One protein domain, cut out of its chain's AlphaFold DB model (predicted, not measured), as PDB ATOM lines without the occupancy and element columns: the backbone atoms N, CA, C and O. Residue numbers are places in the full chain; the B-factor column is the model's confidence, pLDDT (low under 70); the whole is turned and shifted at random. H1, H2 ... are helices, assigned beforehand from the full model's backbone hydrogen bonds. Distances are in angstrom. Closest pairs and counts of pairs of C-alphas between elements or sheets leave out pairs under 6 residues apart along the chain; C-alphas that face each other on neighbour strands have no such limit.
ATOM      1  N   GLU A 246       0.027  -2.070   3.320       82.12
ATOM      2  CA  GLU A 246      -0.681  -1.082   4.152       82.12
ATOM      3  C   GLU A 246       0.200   0.120   4.542       82.12
ATOM      4  O   GLU A 246      -0.251   1.264   4.473       82.12
ATOM      5  N   ARG A 247       1.472  -0.107   4.909       82.88
ATOM      6  CA  ARG A 247       2.389   0.963   5.343       82.88
ATOM      7  C   ARG A 247       2.749   1.934   4.227       82.88
ATOM      8  O   ARG A 247       2.696   3.139   4.458       82.88
ATOM      9  N   GLY A 248       3.099   1.446   3.040       85.25
ATOM     10  CA  GLY A 248       3.489   2.333   1.945       85.25
ATOM     11  C   GLY A 248       2.307   3.078   1.346       85.25
ATOM     12  O   GLY A 248       2.414   4.275   1.093       85.25
ATOM     13  N   MET A 249       1.132   2.443   1.269       84.62
ATOM     14  CA  MET A 249      -0.102   3.160   0.930       84.62
ATOM     15  C   MET A 249      -0.467   4.217   1.978       84.62
ATOM     16  O   MET A 249      -0.929   5.298   1.614       84.62
ATOM     17  N   THR A 250      -0.234   3.943   3.268       84.62
ATOM     18  CA  THR A 250      -0.441   4.937   4.336       84.62
ATOM     19  C   THR A 250       0.510   6.118   4.145       84.62
ATOM     20  O   THR A 250       0.080   7.269   4.198       84.62
ATOM     21  N   PHE A 251       1.791   5.850   3.866       87.81
ATOM     22  CA  PHE A 251       2.792   6.883   3.602       87.81
ATOM     23  C   PHE A 251       2.439   7.739   2.380       87.81
ATOM     24  O   PHE A 251       2.467   8.965   2.469       87.81
ATOM     25  N   ASP A 252       2.069   7.113   1.259       86.75
ATOM     26  CA  ASP A 252       1.670   7.810   0.034       86.75
ATOM     27  C   ASP A 252       0.416   8.668   0.270       86.75
ATOM     28  O   ASP A 252       0.400   9.836  -0.122       86.75
ATOM     29  N   ALA A 253      -0.590   8.147   0.982       85.81
ATOM     30  CA  ALA A 253      -1.798   8.891   1.332       85.81
ATOM     31  C   ALA A 253      -1.492  10.112   2.213       85.81
ATOM     32  O   ALA A 253      -2.001  11.204   1.955       85.81
ATOM     33  N   ILE A 254      -0.621   9.959   3.218       86.44
ATOM     34  CA  ILE A 254      -0.177  11.075   4.060       86.44
ATOM     35  C   ILE A 254       0.595  12.081   3.216       86.44
ATOM     36  O   ILE A 254       0.272  13.263   3.234       86.44
ATOM     37  N   ARG A 255       1.589  11.644   2.442       86.19
ATOM     38  CA  ARG A 255       2.397  12.526   1.592       86.19
ATOM     39  C   ARG A 255       1.524  13.319   0.622       86.19
ATOM     40  O   ARG A 255       1.740  14.517   0.444       86.19
ATOM     41  N   ASP A 256       0.554  12.672  -0.008       84.38
ATOM     42  CA  ASP A 256      -0.329  13.306  -0.981       84.38
ATOM     43  C   ASP A 256      -1.329  14.253  -0.310       84.38
ATOM     44  O   ASP A 256      -1.616  15.317  -0.862       84.38
ATOM     45  N   ALA A 257      -1.790  13.933   0.905       80.88
ATOM     46  CA  ALA A 257      -2.520  14.878   1.744       80.88
ATOM     47  C   ALA A 257      -1.648  16.106   2.063       80.88
ATOM     48  O   ALA A 257      -2.048  17.237   1.792       80.88
ATOM     49  N   MET A 258      -0.407  15.912   2.518       82.88
ATOM     50  CA  MET A 258       0.475  17.029   2.873       82.88
ATOM     51  C   MET A 258       0.835  17.911   1.670       82.88
ATOM     52  O   MET A 258       0.892  19.130   1.809       82.88
ATOM     53  N   LYS A 259       1.030  17.331   0.478       84.25
ATOM     54  CA  LYS A 259       1.287  18.079  -0.768       84.25
ATOM     55  C   LYS A 259       0.130  18.986  -1.182       84.25
ATOM     56  O   LYS A 259       0.353  19.968  -1.884       84.25
ATOM     57  N   ARG A 260      -1.102  18.629  -0.810       79.00
ATOM     58  CA  ARG A 260      -2.305  19.414  -1.117       79.00
ATOM     59  C   ARG A 260      -2.525  20.566  -0.158       79.00
ATOM     60  O   ARG A 260      -3.310  21.454  -0.479       79.00
ATOM     61  N   MET A 261      -1.854  20.563   0.989       72.12
ATOM     62  CA  MET A 261      -1.884  21.718   1.868       72.12
ATOM     63  C   MET A 261      -1.148  22.873   1.201       72.12
ATOM     64  O   MET A 261       0.032  22.770   0.863       72.12
ATOM     65  N   GLU A 262      -1.842  23.994   1.034       63.50
ATOM     66  CA  GLU A 262      -1.181  25.247   0.700       63.50
ATOM     67  C   GLU A 262      -0.212  25.601   1.832       63.50
ATOM     68  O   GLU A 262      -0.577  25.596   3.011       63.50
ATOM     69  N   THR A 263       1.044  25.896   1.491       65.56
ATOM     70  CA  THR A 263       2.002  26.384   2.486       65.56
ATOM     71  C   THR A 263       1.464  27.688   3.083       65.56
ATOM     72  O   THR A 263       1.215  28.619   2.310       65.56
ATOM     73  N   PRO A 264       1.288  27.784   4.414       63.22
ATOM     74  CA  PRO A 264       0.769  28.983   5.058       63.22
ATOM     75  C   PRO A 264       1.637  30.216   4.767       63.22
ATOM     76  O   PRO A 264       2.815  30.104   4.413       63.22
ATOM     77  N   GLU A 265       1.031  31.398   4.933       63.28
ATOM     78  CA  GLU A 265       1.658  32.718   4.743       63.28
ATOM     79  C   GLU A 265       3.047  32.809   5.407       63.28
ATOM     80  O   GLU A 265       3.282  32.114   6.395       63.28
ATOM     81  N   PRO A 266       3.977  33.654   4.916       72.50
ATOM     82  CA  PRO A 266       5.337  33.732   5.449       72.50
ATOM     83  C   PRO A 266       5.369  34.002   6.958       72.50
ATOM     84  O   PRO A 266       4.776  34.965   7.439       72.50
ATOM     85  N   GLY A 267       6.107  33.177   7.697       78.94
ATOM     86  CA  GLY A 267       6.306  33.325   9.134       78.94
ATOM     87  C   GLY A 267       7.178  32.207   9.718       78.94
ATOM     88  O   GLY A 267       7.789  31.441   8.969       78.94
ATOM     89  N   PRO A 268       7.275  32.110  11.050       81.31
ATOM     90  CA  PRO A 268       8.237  31.233  11.721       81.31
ATOM     91  C   PRO A 268       8.045  29.736  11.418       81.31
ATOM     92  O   PRO A 268       9.035  29.024  11.284       81.31
ATOM     93  N   ALA A 269       6.815  29.249  11.206       84.62
ATOM     94  CA  ALA A 269       6.565  27.844  10.852       84.62
ATOM     95  C   ALA A 269       6.651  27.529   9.347       84.62
ATOM     96  O   ALA A 269       6.382  26.396   8.940       84.62
ATOM     97  N   THR A 270       7.026  28.488   8.492       87.56
ATOM     98  CA  THR A 270       6.992  28.283   7.035       87.56
ATOM     99  C   THR A 270       7.930  27.161   6.577       87.56
ATOM    100  O   THR A 270       7.513  26.328   5.772       87.56
ATOM    101  N   GLU A 271       9.157  27.062   7.099       88.06
ATOM    102  CA  GLU A 271      10.077  25.980   6.699       88.06
ATOM    103  C   GLU A 271       9.590  24.599   7.156       88.06
ATOM    104  O   GLU A 271       9.670  23.643   6.384       88.06
ATOM    105  N   MET A 272       8.995  24.504   8.351       89.06
ATOM    106  CA  MET A 272       8.348  23.277   8.831       89.06
ATOM    107  C   MET A 272       7.198  22.867   7.903       89.06
ATOM    108  O   MET A 272       7.139  21.723   7.457       89.06
ATOM    109  N   SER A 273       6.323  23.809   7.540       86.19
ATOM    110  CA  SER A 273       5.203  23.549   6.627       86.19
ATOM    111  C   SER A 273       5.666  23.111   5.233       86.19
ATOM    112  O   SER A 273       5.083  22.207   4.639       86.19
ATOM    113  N   ARG A 274       6.767  23.682   4.727       88.88
ATOM    114  CA  ARG A 274       7.335  23.329   3.423       88.88
ATOM    115  C   ARG A 274       8.011  21.959   3.450       88.88
ATOM    116  O   ARG A 274       7.916  21.220   2.473       88.88
ATOM    117  N   ALA A 275       8.706  21.616   4.535       90.00
ATOM    118  CA  ALA A 275       9.270  20.282   4.728       90.00
ATOM    119  C   ALA A 275       8.161  19.219   4.776       90.00
ATOM    120  O   ALA A 275       8.203  18.258   4.010       90.00
ATOM    121  N   MET A 276       7.102  19.475   5.547       86.81
ATOM    122  CA  MET A 276       5.915  18.621   5.603       86.81
ATOM    123  C   MET A 276       5.224  18.467   4.241       86.81
ATOM    124  O   MET A 276       4.950  17.345   3.826       86.81
ATOM    125  N   ALA A 277       5.008  19.558   3.500       87.00
ATOM    126  CA  ALA A 277       4.393  19.515   2.168       87.00
ATOM    127  C   ALA A 277       5.238  18.744   1.137       87.00
ATOM    128  O   ALA A 277       4.703  18.151   0.203       87.00
ATOM    129  N   ARG A 278       6.568  18.717   1.301       85.69
ATOM    130  CA  ARG A 278       7.474  17.901   0.474       85.69
ATOM    131  C   ARG A 278       7.520  16.429   0.897       85.69
ATOM    132  O   ARG A 278       8.084  15.627   0.157       85.69
ATOM    133  N   GLY A 279       6.926  16.076   2.037       85.88
ATOM    134  CA  GLY A 279       7.055  14.754   2.649       85.88
ATOM    135  C   GLY A 279       8.433  14.503   3.267       85.88
ATOM    136  O   GLY A 279       8.817  13.352   3.408       85.88
ATOM    137  N   ASP A 280       9.186  15.560   3.592       89.31
ATOM    138  CA  ASP A 280      10.471  15.488   4.295       89.31
ATOM    139  C   ASP A 280      10.235  15.659   5.802       89.31
ATOM    140  O   ASP A 280      10.298  16.763   6.356       89.31
ATOM    141  N   PHE A 281       9.869  14.556   6.459       89.56
ATOM    142  CA  PHE A 281       9.489  14.560   7.871       89.56
ATOM    143  C   PHE A 281      10.700  14.705   8.798       89.56
ATOM    144  O   PHE A 281      10.569  15.279   9.880       89.56
ATOM    145  N   ALA A 282      11.881  14.271   8.346       90.56
ATOM    146  CA  ALA A 282      13.146  14.492   9.041       90.56
ATOM    147  C   ALA A 282      13.455  15.993   9.158       90.56
ATOM    148  O   ALA A 282      13.740  16.500  10.247       90.56
ATOM    149  N   GLU A 283      13.339  16.738   8.054       90.94
ATOM    150  CA  GLU A 283      13.543  18.185   8.091       90.94
ATOM    151  C   GLU A 283      12.411  18.895   8.847       90.94
ATOM    152  O   GLU A 283      12.679  19.807   9.629       90.94
ATOM    153  N   ALA A 284      11.157  18.444   8.711       90.62
ATOM    154  CA  ALA A 284      10.037  18.999   9.475       90.62
ATOM    155  C   ALA A 284      10.256  18.882  10.993       90.62
ATOM    156  O   ALA A 284      10.034  19.850  11.720       90.62
ATOM    157  N   LYS A 285      10.753  17.733  11.462       90.19
ATOM    158  CA  LYS A 285      11.093  17.498  12.870       90.19
ATOM    159  C   LYS A 285      12.218  18.411  13.351       90.19
ATOM    160  O   LYS A 285      12.077  19.034  14.398       90.19
ATOM    161  N   ARG A 286      13.288  18.579  12.568       93.12
ATOM    162  CA  ARG A 286      14.375  19.518  12.910       93.12
ATOM    163  C   ARG A 286      13.888  20.960  13.012       93.12
ATOM    164  O   ARG A 286      14.343  21.705  13.874       93.12
ATOM    165  N   GLN A 287      12.986  21.378  12.123       91.75
ATOM    166  CA  GLN A 287      12.400  22.720  12.181       91.75
ATOM    167  C   GLN A 287      11.453  22.868  13.380       91.75
ATOM    168  O   GLN A 287      11.470  23.911  14.028       91.75
ATOM    169  N   LEU A 288      10.697  21.820  13.733       89.69
ATOM    170  CA  LEU A 288       9.886  21.780  14.953       89.69
ATOM    171  C   LEU A 288      10.754  21.919  16.216       89.69
ATOM    172  O   LEU A 288      10.422  22.709  17.092       89.69
ATOM    173  N   GLU A 289      11.872  21.193  16.303       90.88
ATOM    174  CA  GLU A 289      12.814  21.265  17.432       90.88
ATOM    175  C   GLU A 289      13.437  22.661  17.566       90.88
ATOM    176  O   GLU A 289      13.470  23.218  18.662       90.88
ATOM    177  N   LYS A 290      13.845  23.277  16.447       91.38
ATOM    178  CA  LYS A 290      14.336  24.667  16.434       91.38
ATOM    179  C   LYS A 290      13.274  25.655  16.906       91.38
ATOM    180  O   LYS A 290      13.581  26.564  17.672       91.38
ATOM    181  N   LEU A 291      12.028  25.486  16.461       87.88
ATOM    182  CA  LEU A 291      10.914  26.316  16.920       87.88
ATOM    183  C   LEU A 291      10.665  26.120  18.417       87.88
ATOM    184  O   LEU A 291      10.481  27.102  19.130       87.88
ATOM    185  N   ALA A 292      10.730  24.882  18.915       87.00
ATOM    186  CA  ALA A 292      10.632  24.580  20.342       87.00
ATOM    187  C   ALA A 292      11.679  25.352  21.155       87.00
ATOM    188  O   ALA A 292      11.353  25.990  22.156       87.00
ATOM    189  N   GLU A 293      12.931  25.317  20.697       89.94
ATOM    190  CA  GLU A 293      14.065  25.969  21.347       89.94
ATOM    191  C   GLU A 293      13.933  27.498  21.323       89.94
ATOM    192  O   GLU A 293      14.149  28.152  22.342       89.94
ATOM    193  N   GLN A 294      13.488  28.081  20.206       86.94
ATOM    194  CA  GLN A 294      13.222  29.524  20.086       86.94
ATOM    195  C   GLN A 294      12.085  29.999  20.998       86.94
ATOM    196  O   GLN A 294      12.110  31.124  21.506       86.94
ATOM    197  N   ILE A 295      11.083  29.146  21.227       84.50
ATOM    198  CA  ILE A 295       9.991  29.457  22.148       84.50
ATOM    199  C   ILE A 295      10.466  29.366  23.606       84.50
ATOM    200  O   ILE A 295      10.178  30.277  24.383       84.50
ATOM    201  N   GLN A 296      11.226  28.324  23.967       83.62
ATOM    202  CA  GLN A 296      11.752  28.125  25.328       83.62
ATOM    203  C   GLN A 296      12.809  29.165  25.723       83.62
ATOM    204  O   GLN A 296      12.820  29.645  26.854       83.62
ATOM    205  N   SER A 297      13.687  29.540  24.792       84.12
ATOM    206  CA  SER A 297      14.720  30.563  25.009       84.12
ATOM    207  C   SER A 297      14.157  31.985  25.088       84.12
ATOM    208  O   SER A 297      14.858  32.904  25.512       84.12
ATOM    209  N   GLY A 298      12.891  32.185  24.703       80.25
ATOM    210  CA  GLY A 298      12.258  33.500  24.675       80.25
ATOM    211  C   GLY A 298      12.770  34.413  23.556       80.25
ATOM    212  O   GLY A 298      12.509  35.612  23.602       80.25
ATOM    213  N   GLU A 299      13.469  33.871  22.552       80.62
ATOM    214  CA  GLU A 299      14.018  34.631  21.418       80.62
ATOM    215  C   GLU A 299      12.937  35.168  20.463       80.62
ATOM    216  O   GLU A 299      13.191  36.090  19.685       80.62
ATOM    217  N   MET A 300      11.713  34.631  20.526       79.31
ATOM    218  CA  MET A 300      10.591  35.096  19.707       79.31
ATOM    219  C   MET A 300       9.887  36.319  20.309       79.31
ATOM    220  O   MET A 300       9.403  36.280  21.444       79.31
ATOM    221  N   SER A 301       9.737  37.369  19.496       84.31
ATOM    222  CA  SER A 301       8.882  38.528  19.804       84.31
ATOM    223  C   SER A 301       7.401  38.144  19.914       84.31
ATOM    224  O   SER A 301       6.956  37.149  19.336       84.31
ATOM    225  N   ASP A 302       6.607  38.957  20.613       82.75
ATOM    226  CA  ASP A 302       5.168  38.713  20.773       82.75
ATOM    227  C   ASP A 302       4.408  38.739  19.431       82.75
ATOM    228  O   ASP A 302       3.468  37.961  19.243       82.75
ATOM    229  N   GLU A 303       4.836  39.556  18.456       83.12
ATOM    230  CA  GLU A 303       4.318  39.494  17.082       83.12
ATOM    231  C   GLU A 303       4.617  38.149  16.402       83.12
ATOM    232  O   GLU A 303       3.718  37.552  15.809       83.12
ATOM    233  N   GLN A 304       5.852  37.644  16.506       84.94
ATOM    234  CA  GLN A 304       6.231  36.353  15.916       84.94
ATOM    235  C   GLN A 304       5.495  35.191  16.585       84.94
ATOM    236  O   GLN A 304       5.117  34.234  15.911       84.94
ATOM    237  N   LYS A 305       5.243  35.289  17.894       83.25
ATOM    238  CA  LYS A 305       4.447  34.309  18.635       83.25
ATOM    239  C   LYS A 305       2.999  34.258  18.146       83.25
ATOM    240  O   LYS A 305       2.481  33.176  17.891       83.25
ATOM    241  N   LYS A 306       2.368  35.417  17.929       86.44
ATOM    242  CA  LYS A 306       1.013  35.496  17.354       86.44
ATOM    243  C   LYS A 306       0.949  34.986  15.914       86.44
ATOM    244  O   LYS A 306      -0.017  34.320  15.553       86.44
ATOM    245  N   GLN A 307       1.965  35.268  15.098       87.12
ATOM    246  CA  GLN A 307       2.048  34.729  13.736       87.12
ATOM    247  C   GLN A 307       2.200  33.206  13.742       87.12
ATOM    248  O   GLN A 307       1.493  32.529  13.000       87.12
ATOM    249  N   LEU A 308       3.059  32.662  14.610       87.56
ATOM    250  CA  LEU A 308       3.213  31.216  14.773       87.56
ATOM    251  C   LEU A 308       1.898  30.563  15.206       87.56
ATOM    252  O   LEU A 308       1.494  29.568  14.615       87.56
ATOM    253  N   GLN A 309       1.199  31.152  16.179       88.00
ATOM    254  CA  GLN A 309      -0.111  30.677  16.625       88.00
ATOM    255  C   GLN A 309      -1.106  30.596  15.460       88.00
ATOM    256  O   GLN A 309      -1.693  29.543  15.235       88.00
ATOM    257  N   GLN A 310      -1.268  31.679  14.693       88.44
ATOM    258  CA  GLN A 310      -2.192  31.710  13.553       88.44
ATOM    259  C   GLN A 310      -1.797  30.712  12.459       88.44
ATOM    260  O   GLN A 310      -2.663  30.116  11.823       88.44
ATOM    261  N   GLN A 311      -0.495  30.507  12.236       88.44
ATOM    262  CA  GLN A 311      -0.004  29.495  11.304       88.44
ATOM    263  C   GLN A 311      -0.332  28.077  11.782       88.44
ATOM    264  O   GLN A 311      -0.790  27.264  10.984       88.44
ATOM    265  N   LEU A 312      -0.124  27.781  13.068       88.69
ATOM    266  CA  LEU A 312      -0.444  26.486  13.671       88.69
ATOM    267  C   LEU A 312      -1.948  26.207  13.663       88.69
ATOM    268  O   LEU A 312      -2.343  25.086  13.371       88.69
ATOM    269  N   GLU A 313      -2.777  27.217  13.917       89.50
ATOM    270  CA  GLU A 313      -4.237  27.108  13.882       89.50
ATOM    271  C   GLU A 313      -4.739  26.834  12.456       89.50
ATOM    272  O   GLU A 313      -5.441  25.851  12.238       89.50
ATOM    273  N   LYS A 314      -4.267  27.591  11.453       88.75
ATOM    274  CA  LYS A 314      -4.586  27.328  10.036       88.75
ATOM    275  C   LYS A 314      -4.123  25.937   9.581       88.75
ATOM    276  O   LYS A 314      -4.846  25.260   8.856       88.75
ATOM    277  N   MET A 315      -2.926  25.500   9.987       87.50
ATOM    278  CA  MET A 315      -2.424  24.157   9.659       87.50
ATOM    279  C   MET A 315      -3.223  23.062  10.371       87.50
ATOM    280  O   MET A 315      -3.513  22.033   9.765       87.50
ATOM    281  N   SER A 316      -3.610  23.292  11.628       88.50
ATOM    282  CA  SER A 316      -4.467  22.393  12.401       88.50
ATOM    283  C   SER A 316      -5.829  22.224  11.731       88.50
ATOM    284  O   SER A 316      -6.257  21.091  11.514       88.50
ATOM    285  N   GLU A 317      -6.470  23.322  11.329       88.50
ATOM    286  CA  GLU A 317      -7.745  23.303  10.608       88.50
ATOM    287  C   GLU A 317      -7.620  22.613   9.247       88.50
ATOM    288  O   GLU A 317      -8.444  21.761   8.921       88.50
ATOM    289  N   ALA A 318      -6.571  22.913   8.475       86.06
ATOM    290  CA  ALA A 318      -6.326  22.260   7.188       86.06
ATOM    291  C   ALA A 318      -6.133  20.740   7.345       86.06
ATOM    292  O   ALA A 318      -6.683  19.954   6.574       86.06
ATOM    293  N   MET A 319      -5.406  20.312   8.380       85.25
ATOM    294  CA  MET A 319      -5.204  18.897   8.699       85.25
ATOM    295  C   MET A 319      -6.463  18.206   9.217       85.25
ATOM    296  O   MET A 319      -6.723  17.069   8.828       85.25
ATOM    297  N   ALA A 320      -7.270  18.884  10.037       85.62
ATOM    298  CA  ALA A 320      -8.565  18.371  10.483       85.62
ATOM    299  C   ALA A 320      -9.516  18.186   9.294       85.62
ATOM    300  O   ALA A 320     -10.107  17.120   9.133       85.62
ATOM    301  N   GLN A 321      -9.585  19.183   8.406       83.94
ATOM    302  CA  GLN A 321     -10.378  19.094   7.184       83.94
ATOM    303  C   GLN A 321      -9.922  17.927   6.314       83.94
ATOM    304  O   GLN A 321     -10.761  17.187   5.824       83.94
ATOM    305  N   MET A 322      -8.618  17.703   6.140       77.25
ATOM    306  CA  MET A 322      -8.130  16.556   5.367       77.25
ATOM    307  C   MET A 322      -8.403  15.208   6.030       77.25
ATOM    308  O   MET A 322      -8.717  14.248   5.329       77.25
ATOM    309  N   ALA A 323      -8.318  15.126   7.359       77.00
ATOM    310  CA  ALA A 323      -8.674  13.912   8.078       77.00
ATOM    311  C   ALA A 323     -10.150  13.529   7.871       77.00
ATOM    312  O   ALA A 323     -10.467  12.342   7.734       77.00
ATOM    313  N   GLU A 324     -11.029  14.532   7.783       74.19
ATOM    314  CA  GLU A 324     -12.449  14.378   7.451       74.19
ATOM    315  C   GLU A 324     -12.693  14.163   5.950       74.19
ATOM    316  O   GLU A 324     -13.650  13.485   5.561       74.19
ATOM    317  N   ASN A 325     -11.828  14.701   5.087       69.19
ATOM    318  CA  ASN A 325     -12.013  14.698   3.643       69.19
ATOM    319  C   ASN A 325     -11.633  13.349   3.009       69.19
ATOM    320  O   ASN A 325     -10.665  13.216   2.261       69.19
ATOM    321  N   ARG A 326     -12.466  12.332   3.257       70.00
ATOM    322  CA  ARG A 326     -12.374  10.980   2.670       70.00
ATOM    323  C   ARG A 326     -12.879  10.903   1.226       70.00
ATOM    324  O   ARG A 326     -13.131   9.812   0.719       70.00
ATOM    325  N   GLN A 327     -13.046  12.041   0.551       68.25
ATOM    326  CA  GLN A 327     -13.646  12.126  -0.784       68.25
ATOM    327  C   GLN A 327     -12.952  11.235  -1.818       68.25
ATOM    328  O   GLN A 327     -13.626  10.672  -2.673       68.25
ATOM    329  N   GLN A 328     -11.634  11.046  -1.724       70.06
ATOM    330  CA  GLN A 328     -10.921  10.154  -2.642       70.06
ATOM    331  C   GLN A 328     -11.307   8.685  -2.473       70.06
ATOM    332  O   GLN A 328     -11.523   8.000  -3.469       70.06
ATOM    333  N   LEU A 329     -11.439   8.222  -1.227       71.62
ATOM    334  CA  LEU A 329     -11.887   6.866  -0.941       71.62
ATOM    335  C   LEU A 329     -13.351   6.696  -1.358       71.62
ATOM    336  O   LEU A 329     -13.695   5.724  -2.013       71.62
ATOM    337  N   VAL A 330     -14.208   7.676  -1.057       76.75
ATOM    338  CA  VAL A 330     -15.621   7.666  -1.472       76.75
ATOM    339  C   VAL A 330     -15.756   7.593  -2.997       76.75
ATOM    340  O   VAL A 330     -16.580   6.831  -3.497       76.75
ATOM    341  N   GLU A 331     -14.931   8.327  -3.745       79.62
ATOM    342  CA  GLU A 331     -14.925   8.303  -5.209       79.62
ATOM    343  C   GLU A 331     -14.443   6.955  -5.765       79.62
ATOM    344  O   GLU A 331     -15.052   6.424  -6.692       79.62
ATOM    345  N   GLN A 332     -13.408   6.353  -5.173       74.00
ATOM    346  CA  GLN A 332     -12.942   5.012  -5.548       74.00
ATOM    347  C   GLN A 332     -13.991   3.934  -5.245       74.00
ATOM    348  O   GLN A 332     -14.248   3.067  -6.076       74.00
ATOM    349  N   LEU A 333     -14.669   4.025  -4.099       77.69
ATOM    350  CA  LEU A 333     -15.778   3.136  -3.745       77.69
ATOM    351  C   LEU A 333     -16.973   3.313  -4.686       77.69
ATOM    352  O   LEU A 333     -17.633   2.339  -5.047       77.69
ATOM    353  N   ARG A 334     -17.219   4.541  -5.149       81.75
ATOM    354  CA  ARG A 334     -18.232   4.830  -6.165       81.75
ATOM    355  C   ARG A 334     -17.871   4.219  -7.519       81.75
ATOM    356  O   ARG A 334     -18.736   3.645  -8.175       81.75
ATOM    357  N   GLN A 335     -16.600   4.290  -7.916       80.12
ATOM    358  CA  GLN A 335     -16.088   3.621  -9.119       80.12
ATOM    359  C   GLN A 335     -16.173   2.092  -9.012       80.12
ATOM    360  O   GLN A 335     -16.413   1.428 -10.016       80.12
ATOM    361  N   ALA A 336     -16.076   1.547  -7.798       72.50
ATOM    362  CA  ALA A 336     -16.308   0.135  -7.499       72.50
ATOM    363  C   ALA A 336     -17.803  -0.266  -7.465       72.50
ATOM    364  O   ALA A 336     -18.118  -1.404  -7.130       72.50
ATOM    365  N   GLY A 337     -18.730   0.640  -7.812       71.12
ATOM    366  CA  GLY A 337     -20.162   0.344  -7.957       71.12
ATOM    367  C   GLY A 337     -21.027   0.632  -6.725       71.12
ATOM    368  O   GLY A 337     -22.224   0.333  -6.733       71.12
ATOM    369  N   LEU A 338     -20.470   1.232  -5.665       79.94
ATOM    370  CA  LEU A 338     -21.225   1.603  -4.462       79.94
ATOM    371  C   LEU A 338     -21.937   2.953  -4.635       79.94
ATOM    372  O   LEU A 338     -21.422   3.890  -5.244       79.94
ATOM    373  N   SER A 339     -23.134   3.081  -4.059       79.12
ATOM    374  CA  SER A 339     -23.831   4.375  -4.012       79.12
ATOM    375  C   SER A 339     -23.098   5.366  -3.100       79.12
ATOM    376  O   SER A 339     -22.468   4.961  -2.128       79.12
ATOM    377  N   GLU A 340     -23.208   6.672  -3.355       77.00
ATOM    378  CA  GLU A 340     -22.500   7.722  -2.594       77.00
ATOM    379  C   GLU A 340     -22.760   7.647  -1.075       77.00
ATOM    380  O   GLU A 340     -21.833   7.720  -0.267       77.00
ATOM    381  N   ALA A 341     -24.009   7.377  -0.682       74.88
ATOM    382  CA  ALA A 341     -24.396   7.211   0.719       74.88
ATOM    383  C   ALA A 341     -23.840   5.925   1.362       74.88
ATOM    384  O   ALA A 341     -23.584   5.894   2.568       74.88
ATOM    385  N   GLN A 342     -23.647   4.858   0.579       72.94
ATOM    386  CA  GLN A 342     -22.971   3.644   1.045       72.94
ATOM    387  C   GLN A 342     -21.464   3.868   1.120       72.94
ATOM    388  O   GLN A 342     -20.873   3.553   2.143       72.94
ATOM    389  N   ALA A 343     -20.857   4.476   0.105       74.56
ATOM    390  CA  ALA A 343     -19.430   4.773   0.061       74.56
ATOM    391  C   ALA A 343     -18.983   5.644   1.250       74.56
ATOM    392  O   ALA A 343     -17.980   5.330   1.877       74.56
ATOM    393  N   GLN A 344     -19.753   6.664   1.643       74.06
ATOM    394  CA  GLN A 344     -19.452   7.471   2.839       74.06
ATOM    395  C   GLN A 344     -19.557   6.690   4.154       74.06
ATOM    396  O   GLN A 344     -18.733   6.871   5.053       74.06
ATOM    397  N   ARG A 345     -20.548   5.802   4.280       74.38
ATOM    398  CA  ARG A 345     -20.696   4.957   5.473       74.38
ATOM    399  C   ARG A 345     -19.603   3.896   5.560       74.38
ATOM    400  O   ARG A 345     -19.015   3.717   6.618       74.38
ATOM    401  N   LEU A 346     -19.308   3.239   4.445       73.69
ATOM    402  CA  LEU A 346     -18.322   2.165   4.348       73.69
ATOM    403  C   LEU A 346     -16.888   2.692   4.427       73.69
ATOM    404  O   LEU A 346     -16.028   2.025   4.987       73.69
ATOM    405  N   ALA A 347     -16.644   3.928   3.977       69.88
ATOM    406  CA  ALA A 347     -15.388   4.631   4.224       69.88
ATOM    407  C   ALA A 347     -15.099   4.819   5.721       69.88
ATOM    408  O   ALA A 347     -13.959   5.108   6.067       69.88
ATOM    409  N   SER A 348     -16.108   4.691   6.594       68.00
ATOM    410  CA  SER A 348     -15.989   4.824   8.051       68.00
ATOM    411  C   SER A 348     -15.938   3.494   8.797       68.00
ATOM    412  O   SER A 348     -15.660   3.498   9.993       68.00
ATOM    413  N   ASP A 349     -16.184   2.370   8.119       72.94
ATOM    414  CA  ASP A 349     -16.321   1.070   8.771       72.94
ATOM    415  C   ASP A 349     -15.665  -0.050   7.928       72.94
ATOM    416  O   ASP A 349     -16.298  -0.616   7.028       72.94
ATOM    417  N   PRO A 350     -14.380  -0.379   8.194       67.06
ATOM    418  CA  PRO A 350     -13.587  -1.317   7.389       67.06
ATOM    419  C   PRO A 350     -14.179  -2.731   7.303       67.06
ATOM    420  O   PRO A 350     -14.007  -3.422   6.301       67.06
ATOM    421  N   ASN A 351     -14.894  -3.172   8.340       73.88
ATOM    422  CA  ASN A 351     -15.511  -4.502   8.363       73.88
ATOM    423  C   ASN A 351     -16.797  -4.552   7.527       73.88
ATOM    424  O   ASN A 351     -17.074  -5.558   6.872       73.88
ATOM    425  N   ALA A 352     -17.571  -3.463   7.519       75.69
ATOM    426  CA  ALA A 352     -18.755  -3.345   6.674       75.69
ATOM    427  C   ALA A 352     -18.370  -3.189   5.194       75.69
ATOM    428  O   ALA A 352     -19.071  -3.699   4.318       75.69
ATOM    429  N   LEU A 353     -17.231  -2.538   4.920       77.44
ATOM    430  CA  LEU A 353     -16.655  -2.406   3.585       77.44
ATOM    431  C   LEU A 353     -16.429  -3.773   2.926       77.44
ATOM    432  O   LEU A 353     -16.862  -3.983   1.798       77.44
ATOM    433  N   GLU A 354     -15.820  -4.723   3.638       76.56
ATOM    434  CA  GLU A 354     -15.535  -6.056   3.093       76.56
ATOM    435  C   GLU A 354     -16.816  -6.806   2.686       76.56
ATOM    436  O   GLU A 354     -16.862  -7.445   1.636       76.56
ATOM    437  N   GLN A 355     -17.878  -6.705   3.490       78.75
ATOM    438  CA  GLN A 355     -19.163  -7.340   3.187       78.75
ATOM    439  C   GLN A 355     -19.843  -6.691   1.978       78.75
ATOM    440  O   GLN A 355     -20.276  -7.397   1.070       78.75
ATOM    441  N   ALA A 356     -19.863  -5.359   1.919       77.69
ATOM    442  CA  ALA A 356     -20.466  -4.624   0.812       77.69
ATOM    443  C   ALA A 356     -19.728  -4.850  -0.520       77.69
ATOM    444  O   ALA A 356     -20.362  -4.945  -1.568       77.69
ATOM    445  N   LEU A 357     -18.396  -4.974  -0.493       79.38
ATOM    446  CA  LEU A 357     -17.605  -5.269  -1.689       79.38
ATOM    447  C   LEU A 357     -17.789  -6.726  -2.159       79.38
ATOM    448  O   LEU A 357     -17.837  -6.973  -3.364       79.38
ATOM    449  N   LYS A 358     -17.980  -7.685  -1.236       80.19
ATOM    450  CA  LYS A 358     -18.354  -9.074  -1.580       80.19
ATOM    451  C   LYS A 358     -19.740  -9.157  -2.220       80.19
ATOM    452  O   LYS A 358     -19.922  -9.899  -3.181       80.19
ATOM    453  N   GLU A 359     -20.706  -8.386  -1.725       80.00
ATOM    454  CA  GLU A 359     -22.062  -8.320  -2.292       80.00
ATOM    455  C   GLU A 359     -22.094  -7.718  -3.707       80.00
ATOM    456  O   GLU A 359     -22.942  -8.093  -4.514       80.00
ATOM    457  N   GLN A 360     -21.143  -6.837  -4.032       76.19
ATOM    458  CA  GLN A 360     -20.964  -6.252  -5.370       76.19
ATOM    459  C   GLN A 360     -20.312  -7.216  -6.381       76.19
ATOM    460  O   GLN A 360     -20.212  -6.891  -7.561       76.19
ATOM    461  N   GLY A 361     -19.884  -8.411  -5.952       76.75
ATOM    462  CA  GLY A 361     -19.307  -9.426  -6.840       76.75
ATOM    463  C   GLY A 361     -17.888  -9.115  -7.333       76.75
ATOM    464  O   GLY A 361     -17.482  -9.639  -8.370       76.75
ATOM    465  N   LEU A 362     -17.141  -8.271  -6.611       80.62
ATOM    466  CA  LEU A 362     -15.734  -7.965  -6.896       80.62
ATOM    467  C   LEU A 362     -14.836  -9.189  -6.653       80.62
ATOM    468  O   LEU A 362     -15.162 -10.069  -5.851       80.62
ATOM    469  N   SER A 363     -13.690  -9.253  -7.340       82.69
ATOM    470  CA  SER A 363     -12.721 -10.330  -7.108       82.69
ATOM    471  C   SER A 363     -12.076 -10.195  -5.724       82.69
ATOM    472  O   SER A 363     -11.946  -9.094  -5.190       82.69
ATOM    473  N   GLN A 364     -11.640 -11.314  -5.139       80.81
ATOM    474  CA  GLN A 364     -11.019 -11.310  -3.810       80.81
ATOM    475  C   GLN A 364      -9.775 -10.401  -3.756       80.81
ATOM    476  O   GLN A 364      -9.621  -9.652  -2.799       80.81
ATOM    477  N   GLU A 365      -8.963 -10.372  -4.819       82.12
ATOM    478  CA  GLU A 365      -7.812  -9.462  -4.937       82.12
ATOM    479  C   GLU A 365      -8.219  -7.981  -4.944       82.12
ATOM    480  O   GLU A 365      -7.594  -7.166  -4.269       82.12
ATOM    481  N   GLN A 366      -9.289  -7.618  -5.662       79.31
ATOM    482  CA  GLN A 366      -9.791  -6.239  -5.681       79.31
ATOM    483  C   GLN A 366     -10.325  -5.819  -4.309       79.31
ATOM    484  O   GLN A 366     -10.115  -4.683  -3.887       79.31
ATOM    485  N   ILE A 367     -10.996  -6.737  -3.605       81.81
ATOM    486  CA  ILE A 367     -11.490  -6.512  -2.243       81.81
ATOM    487  C   ILE A 367     -10.317  -6.283  -1.288       81.81
ATOM    488  O   ILE A 367     -10.350  -5.328  -0.515       81.81
ATOM    489  N   ASP A 368      -9.280  -7.119  -1.357       83.44
ATOM    490  CA  ASP A 368      -8.108  -7.008  -0.489       83.44
ATOM    491  C   ASP A 368      -7.333  -5.708  -0.760       83.44
ATOM    492  O   ASP A 368      -6.976  -5.001   0.184       83.44
ATOM    493  N   GLN A 369      -7.170  -5.316  -2.028       81.69
ATOM    494  CA  GLN A 369      -6.547  -4.042  -2.402       81.69
ATOM    495  C   GLN A 369      -7.346  -2.833  -1.887       81.69
ATOM    496  O   GLN A 369      -6.783  -1.933  -1.260       81.69
ATOM    497  N   LEU A 370      -8.668  -2.818  -2.097       79.75
ATOM    498  CA  LEU A 370      -9.550  -1.752  -1.607       79.75
ATOM    499  C   LEU A 370      -9.567  -1.683  -0.080       79.75
ATOM    500  O   LEU A 370      -9.591  -0.593   0.489       79.75
ATOM    501  N   LYS A 371      -9.527  -2.833   0.595       82.94
ATOM    502  CA  LYS A 371      -9.461  -2.916   2.054       82.94
ATOM    503  C   LYS A 371      -8.157  -2.328   2.579       82.94
ATOM    504  O   LYS A 371      -8.198  -1.498   3.485       82.94
ATOM    505  N   GLN A 372      -7.018  -2.712   2.005       83.75
ATOM    506  CA  GLN A 372      -5.728  -2.155   2.404       83.75
ATOM    507  C   GLN A 372      -5.654  -0.647   2.120       83.75
ATOM    508  O   GLN A 372      -5.152   0.100   2.954       83.75
ATOM    509  N   GLN A 373      -6.213  -0.172   1.001       80.56
ATOM    510  CA  GLN A 373      -6.290   1.255   0.681       80.56
ATOM    511  C   GLN A 373      -7.198   2.025   1.649       80.56
ATOM    512  O   GLN A 373      -6.834   3.106   2.112       80.56
ATOM    513  N   ALA A 374      -8.360   1.471   2.001       81.31
ATOM    514  CA  ALA A 374      -9.260   2.062   2.986       81.31
ATOM    515  C   ALA A 374      -8.606   2.136   4.371       81.31
ATOM    516  O   ALA A 374      -8.714   3.153   5.057       81.31
ATOM    517  N   GLN A 375      -7.886   1.086   4.767       83.25
ATOM    518  CA  GLN A 375      -7.177   1.042   6.040       83.25
ATOM    519  C   GLN A 375      -5.979   1.999   6.062       83.25
ATOM    520  O   GLN A 375      -5.788   2.724   7.036       83.25
ATOM    521  N   ALA A 376      -5.240   2.098   4.957       84.56
ATOM    522  CA  ALA A 376      -4.186   3.088   4.778       84.56
ATOM    523  C   ALA A 376      -4.715   4.527   4.857       84.56
ATOM    524  O   ALA A 376      -4.125   5.372   5.528       84.56
ATOM    525  N   GLN A 377      -5.862   4.801   4.229       83.00
ATOM    526  CA  GLN A 377      -6.529   6.099   4.306       83.00
ATOM    527  C   GLN A 377      -7.006   6.408   5.730       83.00
ATOM    528  O   GLN A 377      -6.881   7.544   6.175       83.00
ATOM    529  N   GLN A 378      -7.527   5.414   6.453       82.62
ATOM    530  CA  GLN A 378      -7.919   5.563   7.854       82.62
ATOM    531  C   GLN A 378      -6.699   5.890   8.728       82.62
ATOM    532  O   GLN A 378      -6.730   6.881   9.453       82.62
ATOM    533  N   ASN A 379      -5.598   5.146   8.584       85.12
ATOM    534  CA  ASN A 379      -4.344   5.415   9.293       85.12
ATOM    535  C   ASN A 379      -3.781   6.811   8.961       85.12
ATOM    536  O   ASN A 379      -3.266   7.502   9.843       85.12
ATOM    537  N   ALA A 380      -3.891   7.241   7.699       85.19
ATOM    538  CA  ALA A 380      -3.500   8.576   7.259       85.19
ATOM    539  C   ALA A 380      -4.381   9.670   7.885       85.19
ATOM    540  O   ALA A 380      -3.858  10.661   8.393       85.19
ATOM    541  N   SER A 381      -5.704   9.473   7.911       84.25
ATOM    542  CA  SER A 381      -6.660  10.370   8.571       84.25
ATOM    543  C   SER A 381      -6.430  10.449  10.082       84.25
ATOM    544  O   SER A 381      -6.514  11.535  10.653       84.25
ATOM    545  N   ASP A 382      -6.100   9.334  10.733       86.62
ATOM    546  CA  ASP A 382      -5.800   9.295  12.166       86.62
ATOM    547  C   ASP A 382      -4.491  10.033  12.470       86.62
ATOM    548  O   ASP A 382      -4.431  10.826  13.410       86.62
ATOM    549  N   ALA A 383      -3.461   9.855  11.638       87.44
ATOM    550  CA  ALA A 383      -2.216  10.609  11.751       87.44
ATOM    551  C   ALA A 383      -2.418  12.117  11.527       87.44
ATOM    552  O   ALA A 383      -1.889  12.926  12.291       87.44
ATOM    553  N   ALA A 384      -3.212  12.497  10.522       87.75
ATOM    554  CA  ALA A 384      -3.561  13.889  10.249       87.75
ATOM    555  C   ALA A 384      -4.376  14.510  11.395       87.75
ATOM    556  O   ALA A 384      -4.072  15.618  11.834       87.75
ATOM    557  N   SER A 385      -5.347  13.774  11.949       88.56
ATOM    558  CA  SER A 385      -6.140  14.201  13.112       88.56
ATOM    559  C   SER A 385      -5.266  14.403  14.341       88.56
ATOM    560  O   SER A 385      -5.374  15.411  15.038       88.56
ATOM    561  N   ALA A 386      -4.370  13.457  14.605       90.12
ATOM    562  CA  ALA A 386      -3.525  13.498  15.782       90.12
ATOM    563  C   ALA A 386      -2.484  14.630  15.689       90.12
ATOM    564  O   ALA A 386      -2.159  15.245  16.706       90.12
ATOM    565  N   MET A 387      -2.004  14.952  14.484       89.19
ATOM    566  CA  MET A 387      -1.108  16.089  14.261       89.19
ATOM    567  C   MET A 387      -1.870  17.420  14.254       89.19
ATOM    568  O   MET A 387      -1.380  18.395  14.818       89.19
ATOM    569  N   SER A 388      -3.101  17.453  13.732       90.25
ATOM    570  CA  SER A 388      -4.015  18.594  13.879       90.25
ATOM    571  C   SER A 388      -4.257  18.924  15.353       90.25
ATOM    572  O   SER A 388      -4.114  20.079  15.756       90.25
ATOM    573  N   GLN A 389      -4.546  17.914  16.177       91.06
ATOM    574  CA  GLN A 389      -4.771  18.088  17.609       91.06
ATOM    575  C   GLN A 389      -3.506  18.575  18.327       91.06
ATOM    576  O   GLN A 389      -3.593  19.476  19.160       91.06
ATOM    577  N   ALA A 390      -2.334  18.038  17.977       91.19
ATOM    578  CA  ALA A 390      -1.057  18.481  18.531       91.19
ATOM    579  C   ALA A 390      -0.744  19.948  18.168       91.19
ATOM    580  O   ALA A 390      -0.353  20.731  19.037       91.19
ATOM    581  N   MET A 391      -0.991  20.353  16.916       89.81
ATOM    582  CA  MET A 391      -0.862  21.748  16.471       89.81
ATOM    583  C   MET A 391      -1.867  22.672  17.166       89.81
ATOM    584  O   MET A 391      -1.498  23.767  17.585       89.81
ATOM    585  N   GLY A 392      -3.116  22.232  17.337       90.19
ATOM    586  CA  GLY A 392      -4.154  22.992  18.035       90.19
ATOM    587  C   GLY A 392      -3.830  23.193  19.518       90.19
ATOM    588  O   GLY A 392      -3.954  24.301  20.033       90.19
ATOM    589  N   GLN A 393      -3.325  22.155  20.197       90.19
ATOM    590  CA  GLN A 393      -2.835  22.254  21.578       90.19
ATOM    591  C   GLN A 393      -1.642  23.202  21.693       90.19
ATOM    592  O   GLN A 393      -1.585  24.000  22.629       90.19
ATOM    593  N   MET A 394      -0.723  23.165  20.725       89.06
ATOM    594  CA  MET A 394       0.399  24.098  20.673       89.06
ATOM    595  C   MET A 394      -0.090  25.542  20.503       89.06
ATOM    596  O   MET A 394       0.306  26.407  21.282       89.06
ATOM    597  N   ALA A 395      -0.998  25.801  19.556       88.25
ATOM    598  CA  ALA A 395      -1.580  27.125  19.330       88.25
ATOM    599  C   ALA A 395      -2.335  27.640  20.570       88.25
ATOM    600  O   ALA A 395      -2.159  28.789  20.981       88.25
ATOM    601  N   GLN A 396      -3.123  26.783  21.223       87.19
ATOM    602  CA  GLN A 396      -3.896  27.146  22.410       87.19
ATOM    603  C   GLN A 396      -3.011  27.356  23.649       87.19
ATOM    604  O   GLN A 396      -3.228  28.300  24.413       87.19
ATOM    605  N   GLY A 397      -1.974  26.531  23.831       85.69
ATOM    606  CA  GLY A 397      -0.965  26.718  24.874       85.69
ATOM    607  C   GLY A 397      -0.207  28.034  24.699       85.69
ATOM    608  O   GLY A 397       0.040  28.748  25.670       85.69
ATOM    609  N   MET A 398       0.068  28.413  23.449       84.44
ATOM    610  CA  MET A 398       0.697  29.682  23.090       84.44
ATOM    611  C   MET A 398      -0.214  30.891  23.346       84.44
ATOM    612  O   MET A 398       0.261  31.922  23.818       84.44
ATOM    613  N   GLN A 399      -1.523  30.754  23.108       82.25
ATOM    614  CA  GLN A 399      -2.521  31.795  23.382       82.25
ATOM    615  C   GLN A 399      -2.722  32.042  24.882       82.25
ATOM    616  O   GLN A 399      -2.840  33.185  25.319       82.25
ATOM    617  N   ASN A 400      -2.768  30.963  25.664       83.25
ATOM    618  CA  ASN A 400      -3.063  31.015  27.095       83.25
ATOM    619  C   ASN A 400      -1.810  31.203  27.966       83.25
ATOM    620  O   ASN A 400      -1.932  31.329  29.183       83.25
ATOM    621  N   GLY A 401      -0.613  31.199  27.368       78.56
ATOM    622  CA  GLY A 401       0.659  31.210  28.100       78.56
ATOM    623  C   GLY A 401       0.920  29.923  28.895       78.56
ATOM    624  O   GLY A 401       1.735  29.920  29.816       78.56
ATOM    625  N   SER A 402       0.221  28.835  28.565       83.75
ATOM    626  CA  SER A 402       0.330  27.539  29.236       83.75
ATOM    627  C   SER A 402       1.481  26.729  28.643       83.75
ATOM    628  O   SER A 402       1.300  25.976  27.685       83.75
ATOM    629  N   GLU A 403       2.662  26.843  29.250       82.12
ATOM    630  CA  GLU A 403       3.880  26.136  28.821       82.12
ATOM    631  C   GLU A 403       3.711  24.602  28.820       82.12
ATOM    632  O   GLU A 403       4.206  23.929  27.919       82.12
ATOM    633  N   SER A 404       2.914  24.052  29.748       85.00
ATOM    634  CA  SER A 404       2.580  22.617  29.795       85.00
ATOM    635  C   SER A 404       1.829  22.145  28.545       85.00
ATOM    636  O   SER A 404       2.249  21.183  27.917       85.00
ATOM    637  N   GLN A 405       0.755  22.838  28.139       85.25
ATOM    638  CA  GLN A 405      -0.026  22.463  26.946       85.25
ATOM    639  C   GLN A 405       0.802  22.572  25.665       85.25
ATOM    640  O   GLN A 405       0.636  21.782  24.738       85.25
ATOM    641  N   MET A 406       1.706  23.549  25.622       85.00
ATOM    642  CA  MET A 406       2.623  23.713  24.509       85.00
ATOM    643  C   MET A 406       3.645  22.572  24.444       85.00
ATOM    644  O   MET A 406       3.848  22.020  23.366       85.00
ATOM    645  N   GLN A 407       4.250  22.186  25.575       86.12
ATOM    646  CA  GLN A 407       5.164  21.040  25.633       86.12
ATOM    647  C   GLN A 407       4.463  19.724  25.284       86.12
ATOM    648  O   GLN A 407       5.033  18.927  24.544       86.12
ATOM    649  N   ASP A 408       3.228  19.517  25.745       88.25
ATOM    650  CA  ASP A 408       2.444  18.316  25.438       88.25
ATOM    651  C   ASP A 408       2.116  18.219  23.938       88.25
ATOM    652  O   ASP A 408       2.289  17.161  23.321       88.25
ATOM    653  N   GLY A 409       1.714  19.335  23.317       88.38
ATOM    654  CA  GLY A 409       1.487  19.409  21.871       88.38
ATOM    655  C   GLY A 409       2.777  19.204  21.072       88.38
ATOM    656  O   GLY A 409       2.797  18.459  20.093       88.38
ATOM    657  N   LEU A 410       3.888  19.793  21.525       88.75
ATOM    658  CA  LEU A 410       5.194  19.655  20.882       88.75
ATOM    659  C   LEU A 410       5.746  18.228  20.974       88.75
ATOM    660  O   LEU A 410       6.239  17.695  19.981       88.75
ATOM    661  N   GLY A 411       5.624  17.591  22.139       89.44
ATOM    662  CA  GLY A 411       5.997  16.194  22.344       89.44
ATOM    663  C   GLY A 411       5.158  15.250  21.484       89.44
ATOM    664  O   GLY A 411       5.708  14.373  20.816       89.44
ATOM    665  N   SER A 412       3.842  15.479  21.421       90.94
ATOM    666  CA  SER A 412       2.925  14.691  20.584       90.94
ATOM    667  C   SER A 412       3.250  14.822  19.093       90.94
ATOM    668  O   SER A 412       3.323  13.816  18.381       90.94
ATOM    669  N   MET A 413       3.516  16.045  18.626       89.19
ATOM    670  CA  MET A 413       3.880  16.304  17.234       89.19
ATOM    671  C   MET A 413       5.261  15.735  16.887       89.19
ATOM    672  O   MET A 413       5.415  15.104  15.843       89.19
ATOM    673  N   SER A 414       6.255  15.884  17.768       89.75
ATOM    674  CA  SER A 414       7.592  15.305  17.579       89.75
ATOM    675  C   SER A 414       7.553  13.773  17.513       89.75
ATOM    676  O   SER A 414       8.198  13.165  16.653       89.75
ATOM    677  N   GLY A 415       6.733  13.132  18.355       91.06
ATOM    678  CA  GLY A 415       6.514  11.686  18.320       91.06
ATOM    679  C   GLY A 415       5.893  11.209  17.003       91.06
ATOM    680  O   GLY A 415       6.360  10.234  16.412       91.06
ATOM    681  N   GLN A 416       4.885  11.922  16.497       90.44
ATOM    682  CA  GLN A 416       4.266  11.612  15.203       90.44
ATOM    683  C   GLN A 416       5.217  11.844  14.030       90.44
ATOM    684  O   GLN A 416       5.322  10.976  13.166       90.44
ATOM    685  N   LEU A 417       5.947  12.964  14.010       89.00
ATOM    686  CA  LEU A 417       6.948  13.237  12.977       89.00
ATOM    687  C   LEU A 417       8.072  12.200  12.993       89.00
ATOM    688  O   LEU A 417       8.501  11.780  11.929       89.00
ATOM    689  N   SER A 418       8.490  11.722  14.169       90.94
ATOM    690  CA  SER A 418       9.477  10.638  14.278       90.94
ATOM    691  C   SER A 418       8.953   9.319  13.700       90.94
ATOM    692  O   SER A 418       9.684   8.618  13.005       90.94
ATOM    693  N   LYS A 419       7.674   8.989  13.926       89.88
ATOM    694  CA  LYS A 419       7.036   7.812  13.315       89.88
ATOM    695  C   LYS A 419       6.968   7.933  11.785       89.88
ATOM    696  O   LYS A 419       7.175   6.943  11.089       89.88
ATOM    697  N   MET A 420       6.704   9.136  11.267       88.19
ATOM    698  CA  MET A 420       6.689   9.397   9.822       88.19
ATOM    699  C   MET A 420       8.086   9.427   9.207       88.19
ATOM    700  O   MET A 420       8.255   8.940   8.098       88.19
ATOM    701  N   GLU A 421       9.085   9.945   9.920       89.50
ATOM    702  CA  GLU A 421      10.499   9.896   9.535       89.50
ATOM    703  C   GLU A 421      10.972   8.444   9.402       89.50
ATOM    704  O   GLU A 421      11.594   8.088   8.403       89.50
ATOM    705  N   GLN A 422      10.615   7.581  10.359       88.81
ATOM    706  CA  GLN A 422      10.912   6.153  10.271       88.81
ATOM    707  C   GLN A 422      10.232   5.518   9.048       88.81
ATOM    708  O   GLN A 422      10.900   4.884   8.237       88.81
ATOM    709  N   MET A 423       8.927   5.747   8.868       87.69
ATOM    710  CA  MET A 423       8.180   5.226   7.717       87.69
ATOM    711  C   MET A 423       8.742   5.737   6.378       87.69
ATOM    712  O   MET A 423       8.822   4.984   5.411       87.69
ATOM    713  N   GLN A 424       9.177   6.997   6.323       87.88
ATOM    714  CA  GLN A 424       9.843   7.585   5.164       87.88
ATOM    715  C   GLN A 424      11.170   6.881   4.865       87.88
ATOM    716  O   GLN A 424      11.435   6.555   3.710       87.88
ATOM    717  N   SER A 425      11.996   6.645   5.890       87.81
ATOM    718  CA  SER A 425      13.275   5.946   5.746       87.81
ATOM    719  C   SER A 425      13.082   4.510   5.255       87.81
ATOM    720  O   SER A 425      13.822   4.061   4.381       87.81
ATOM    721  N   GLU A 426      12.079   3.802   5.779       87.19
ATOM    722  CA  GLU A 426      11.702   2.457   5.330       87.19
ATOM    723  C   GLU A 426      11.279   2.463   3.850       87.19
ATOM    724  O   GLU A 426      11.785   1.665   3.061       87.19
ATOM    725  N   MET A 427      10.426   3.408   3.433       87.38
ATOM    726  CA  MET A 427       9.972   3.512   2.039       87.38
ATOM    727  C   MET A 427      11.095   3.885   1.068       87.38
ATOM    728  O   MET A 427      11.189   3.304  -0.011       87.38
ATOM    729  N   GLN A 428      11.980   4.808   1.450       87.31
ATOM    730  CA  GLN A 428      13.141   5.167   0.631       87.31
ATOM    731  C   GLN A 428      14.106   3.990   0.461       87.31
ATOM    732  O   GLN A 428      14.636   3.791  -0.631       87.31
ATOM    733  N   ALA A 429      14.311   3.189   1.510       87.38
ATOM    734  CA  ALA A 429      15.135   1.989   1.433       87.38
ATOM    735  C   ALA A 429      14.511   0.918   0.526       87.38
ATOM    736  O   ALA A 429      15.221   0.342  -0.298       87.38
ATOM    737  N   LEU A 430      13.192   0.705   0.608       86.38
ATOM    738  CA  LEU A 430      12.466  -0.193  -0.298       86.38
ATOM    739  C   LEU A 430      12.567   0.272  -1.759       86.38
ATOM    740  O   LEU A 430      12.894  -0.527  -2.633       86.38
ATOM    741  N   GLU A 431      12.355   1.561  -2.039       86.50
ATOM    742  CA  GLU A 431      12.488   2.129  -3.390       86.50
ATOM    743  C   GLU A 431      13.922   2.026  -3.927       86.50
ATOM    744  O   GLU A 431      14.130   1.679  -5.092       86.50
ATOM    745  N   GLN A 432      14.923   2.270  -3.078       87.69
ATOM    746  CA  GLN A 432      16.328   2.120  -3.444       87.69
ATOM    747  C   GLN A 432      16.676   0.656  -3.745       87.69
ATOM    748  O   GLN A 432      17.331   0.388  -4.754       87.69
ATOM    749  N   ALA A 433      16.227  -0.287  -2.912       85.38
ATOM    750  CA  ALA A 433      16.431  -1.717  -3.122       85.38
ATOM    751  C   ALA A 433      15.760  -2.202  -4.420       85.38
ATOM    752  O   ALA A 433      16.399  -2.891  -5.217       85.38
ATOM    753  N   MET A 434      14.523  -1.768  -4.697       84.19
ATOM    754  CA  MET A 434      13.841  -2.062  -5.966       84.19
ATOM    755  C   MET A 434      14.608  -1.493  -7.163       84.19
ATOM    756  O   MET A 434      14.755  -2.168  -8.183       84.19
ATOM    757  N   GLY A 435      15.148  -0.278  -7.037       85.19
ATOM    758  CA  GLY A 435      15.990   0.334  -8.062       85.19
ATOM    759  C   GLY A 435      17.250  -0.485  -8.366       85.19
ATOM    760  O   GLY A 435      17.600  -0.641  -9.538       85.19
ATOM    761  N   GLN A 436      17.894  -1.056  -7.343       84.50
ATOM    762  CA  GLN A 436      19.048  -1.947  -7.522       84.50
ATOM    763  C   GLN A 436      18.657  -3.257  -8.217       84.50
ATOM    764  O   GLN A 436      19.318  -3.657  -9.177       84.50
ATOM    765  N   CYS A 437      17.542  -3.884  -7.822       82.31
ATOM    766  CA  CYS A 437      17.011  -5.071  -8.504       82.31
ATOM    767  C   CYS A 437      16.749  -4.820  -9.989       82.31
ATOM    768  O   CYS A 437      17.198  -5.591 -10.837       82.31
ATOM    769  N   GLN A 438      16.038  -3.737 -10.310       83.19
ATOM    770  CA  GLN A 438      15.687  -3.392 -11.687       83.19
ATOM    771  C   GLN A 438      16.925  -3.032 -12.516       83.19
ATOM    772  O   GLN A 438      17.019  -3.433 -13.677       83.19
ATOM    773  N   GLY A 439      17.890  -2.321 -11.924       83.56
ATOM    774  CA  GLY A 439      19.165  -1.995 -12.561       83.56
ATOM    775  C   GLY A 439      19.966  -3.247 -12.918       83.56
ATOM    776  O   GLY A 439      20.307  -3.448 -14.084       83.56
ATOM    777  N   GLN A 440      20.176  -4.135 -11.946       82.62
ATOM    778  CA  GLN A 440      20.926  -5.372 -12.155       82.62
ATOM    779  C   GLN A 440      20.222  -6.310 -13.146       82.62
ATOM    780  O   GLN A 440      20.864  -6.922 -14.000       82.62
ATOM    781  N   MET A 441      18.891  -6.404 -13.083       80.88
ATOM    782  CA  MET A 441      18.104  -7.183 -14.039       80.88
ATOM    783  C   MET A 441      18.235  -6.618 -15.458       80.88
ATOM    784  O   MET A 441      18.396  -7.382 -16.409       80.88
ATOM    785  N   ALA A 442      18.230  -5.291 -15.616       80.38
ATOM    786  CA  ALA A 442      18.465  -4.648 -16.903       80.38
ATOM    787  C   ALA A 442      19.883  -4.911 -17.431       80.38
ATOM    788  O   ALA A 442      20.046  -5.105 -18.633       80.38
ATOM    789  N   ASP A 443      20.895  -4.952 -16.567       80.75
ATOM    790  CA  ASP A 443      22.277  -5.208 -16.977       80.75
ATOM    791  C   ASP A 443      22.509  -6.669 -17.382       80.75
ATOM    792  O   ASP A 443      23.163  -6.925 -18.396       80.75
ATOM    793  N   ILE A 444      21.876  -7.623 -16.691       78.38
ATOM    794  CA  ILE A 444      21.854  -9.035 -17.106       78.38
ATOM    795  C   ILE A 444      21.107  -9.185 -18.445       78.38
ATOM    796  O   ILE A 444      21.591  -9.855 -19.358       78.38
ATOM    797  N   CYS A 445      19.964  -8.509 -18.608       71.38
ATOM    798  CA  CYS A 445      19.149  -8.562 -19.826       71.38
ATOM    799  C   CYS A 445      19.747  -7.814 -21.028       71.38
ATOM    800  O   CYS A 445      19.406  -8.136 -22.163       71.38
ATOM    801  N   LYS A 446      20.621  -6.818 -20.821       67.31
ATOM    802  CA  LYS A 446      21.319  -6.099 -21.906       67.31
ATOM    803  C   LYS A 446      22.408  -6.934 -22.569       67.31
ATOM    804  O   LYS A 446      22.841  -6.577 -23.662       67.31
TER     805      LYS A 446
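Overview. This is residues 246 to 446 of the 590 residues of an uncharacterized protein of Planctomycetes bacterium (UniProt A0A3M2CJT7). One long helix, H8, is the spine of this model: H4 and the first part of H9 run back along it, H1 crosses it steeply, and the hairpin of H2 and H3 packs on H1 and H9. By the beginning of H8 lies a small group of short helices, H5, H6 and H7, with H7 folded back on H8; residues 431 to 446, of which 431 to 445 belong to H9, stick out from the body as a free arm. The printed part has 201 residues with nine named helices, H1 to H9 in order along the chain, and no named strand; the class is all helix. It is only just loose, close to compact, with a radius of gyration of the C-alphas of 20.1 A, and its outline is flat, spanning 60 by 52 by 26 A.

Along the chain. The printed part begins with H1, residues 246 to 260, 21.2 A long, its first C-alpha, that of Glu 246, at (-0.681, -1.082, 4.152). H2 is residues 270 to 278 and H3 residues 281 to 296, the latter 22.2 A long. H4, residues 302 to 324, measures 32.9 A. Three short helices follow: H5, residues 327 to 335, H6, residues 340 to 346, and H7, residues 350 to 359. H8, residues 364 to 400, is 53.0 A long, from C-alpha 364 at (-11.019, -11.310, -3.810) to C-alpha 400 at (-3.063, 31.015, 27.095). H9, residues 403 to 445, is the longest helix, 61.7 A, and ends with C-alpha 445 at (19.149, -8.562, -19.826).

Arrangement. H8 is the hub, touching four other helices. H4 touches it at a shallow tilt of 23 degrees, opposite ways, closest at the C-alphas of Ser 316 and Ser 388, 4.1 A. H8 and H9 form a helical hairpin, in which residues 383 to 398 of H8 touch residues 403 to 416 of H9; the closest C-alphas are those of Ala 390 and Gly 409, 4.3 A, and the shallow tilt of 34.8 degrees is only just short of steep. H1 touches residues 372 to 384 of H8 at a steep tilt of 51 degrees, the same way, closest at the C-alphas of Thr 250 and Ala 376, 4.2 A. H7 and H8 are a helical hairpin too, closest at the C-alphas of Leu 357 and Ile 367, 6.3 A. H5 is close to H8 but not clearly touching, with the C-alphas of Leu 329 and Ala 374 6.7 A apart. H5 touches H6 at the C-alphas of Val 330 and Ala 343, 5.0 A. H6 and H7 only just touch, only at the corner, with 3 pairs of C-alphas within 8 A, the closest those of Leu 346 and Leu 353, 4.9 A. The helical hairpin of H2 and H3 has its closest C-alphas at Met 272 and Ala 284, 4.6 A. H2 touches H1 at the C-alphas of Ala 277 and Lys 259, 4.5 A, and H3 touches H9 at the C-alphas of Phe 281 and Glu 421, 5.1 A. H4 and H9 are apart. Every O i to N i+4 pair is within hydrogen-bond range in H1, H2, H3, H4, H5, H6, H8 and H9; in H7 it is 5 of 6.

Size, cuts and confidence. The two C-alphas farthest apart are those of Asn 400 and Lys 446, 66.1 A. Without residues 431 to 446, which stand free, the body spans 62 by 36 by 27 A. The printed part has no cut. The link from H1 to H2 is short, with 9 residues, and the other links are tight. The mean pLDDT of the printed part is 83.1; residues 262 to 265, 325, 327, 347 to 348, 350 and 446 are under 70.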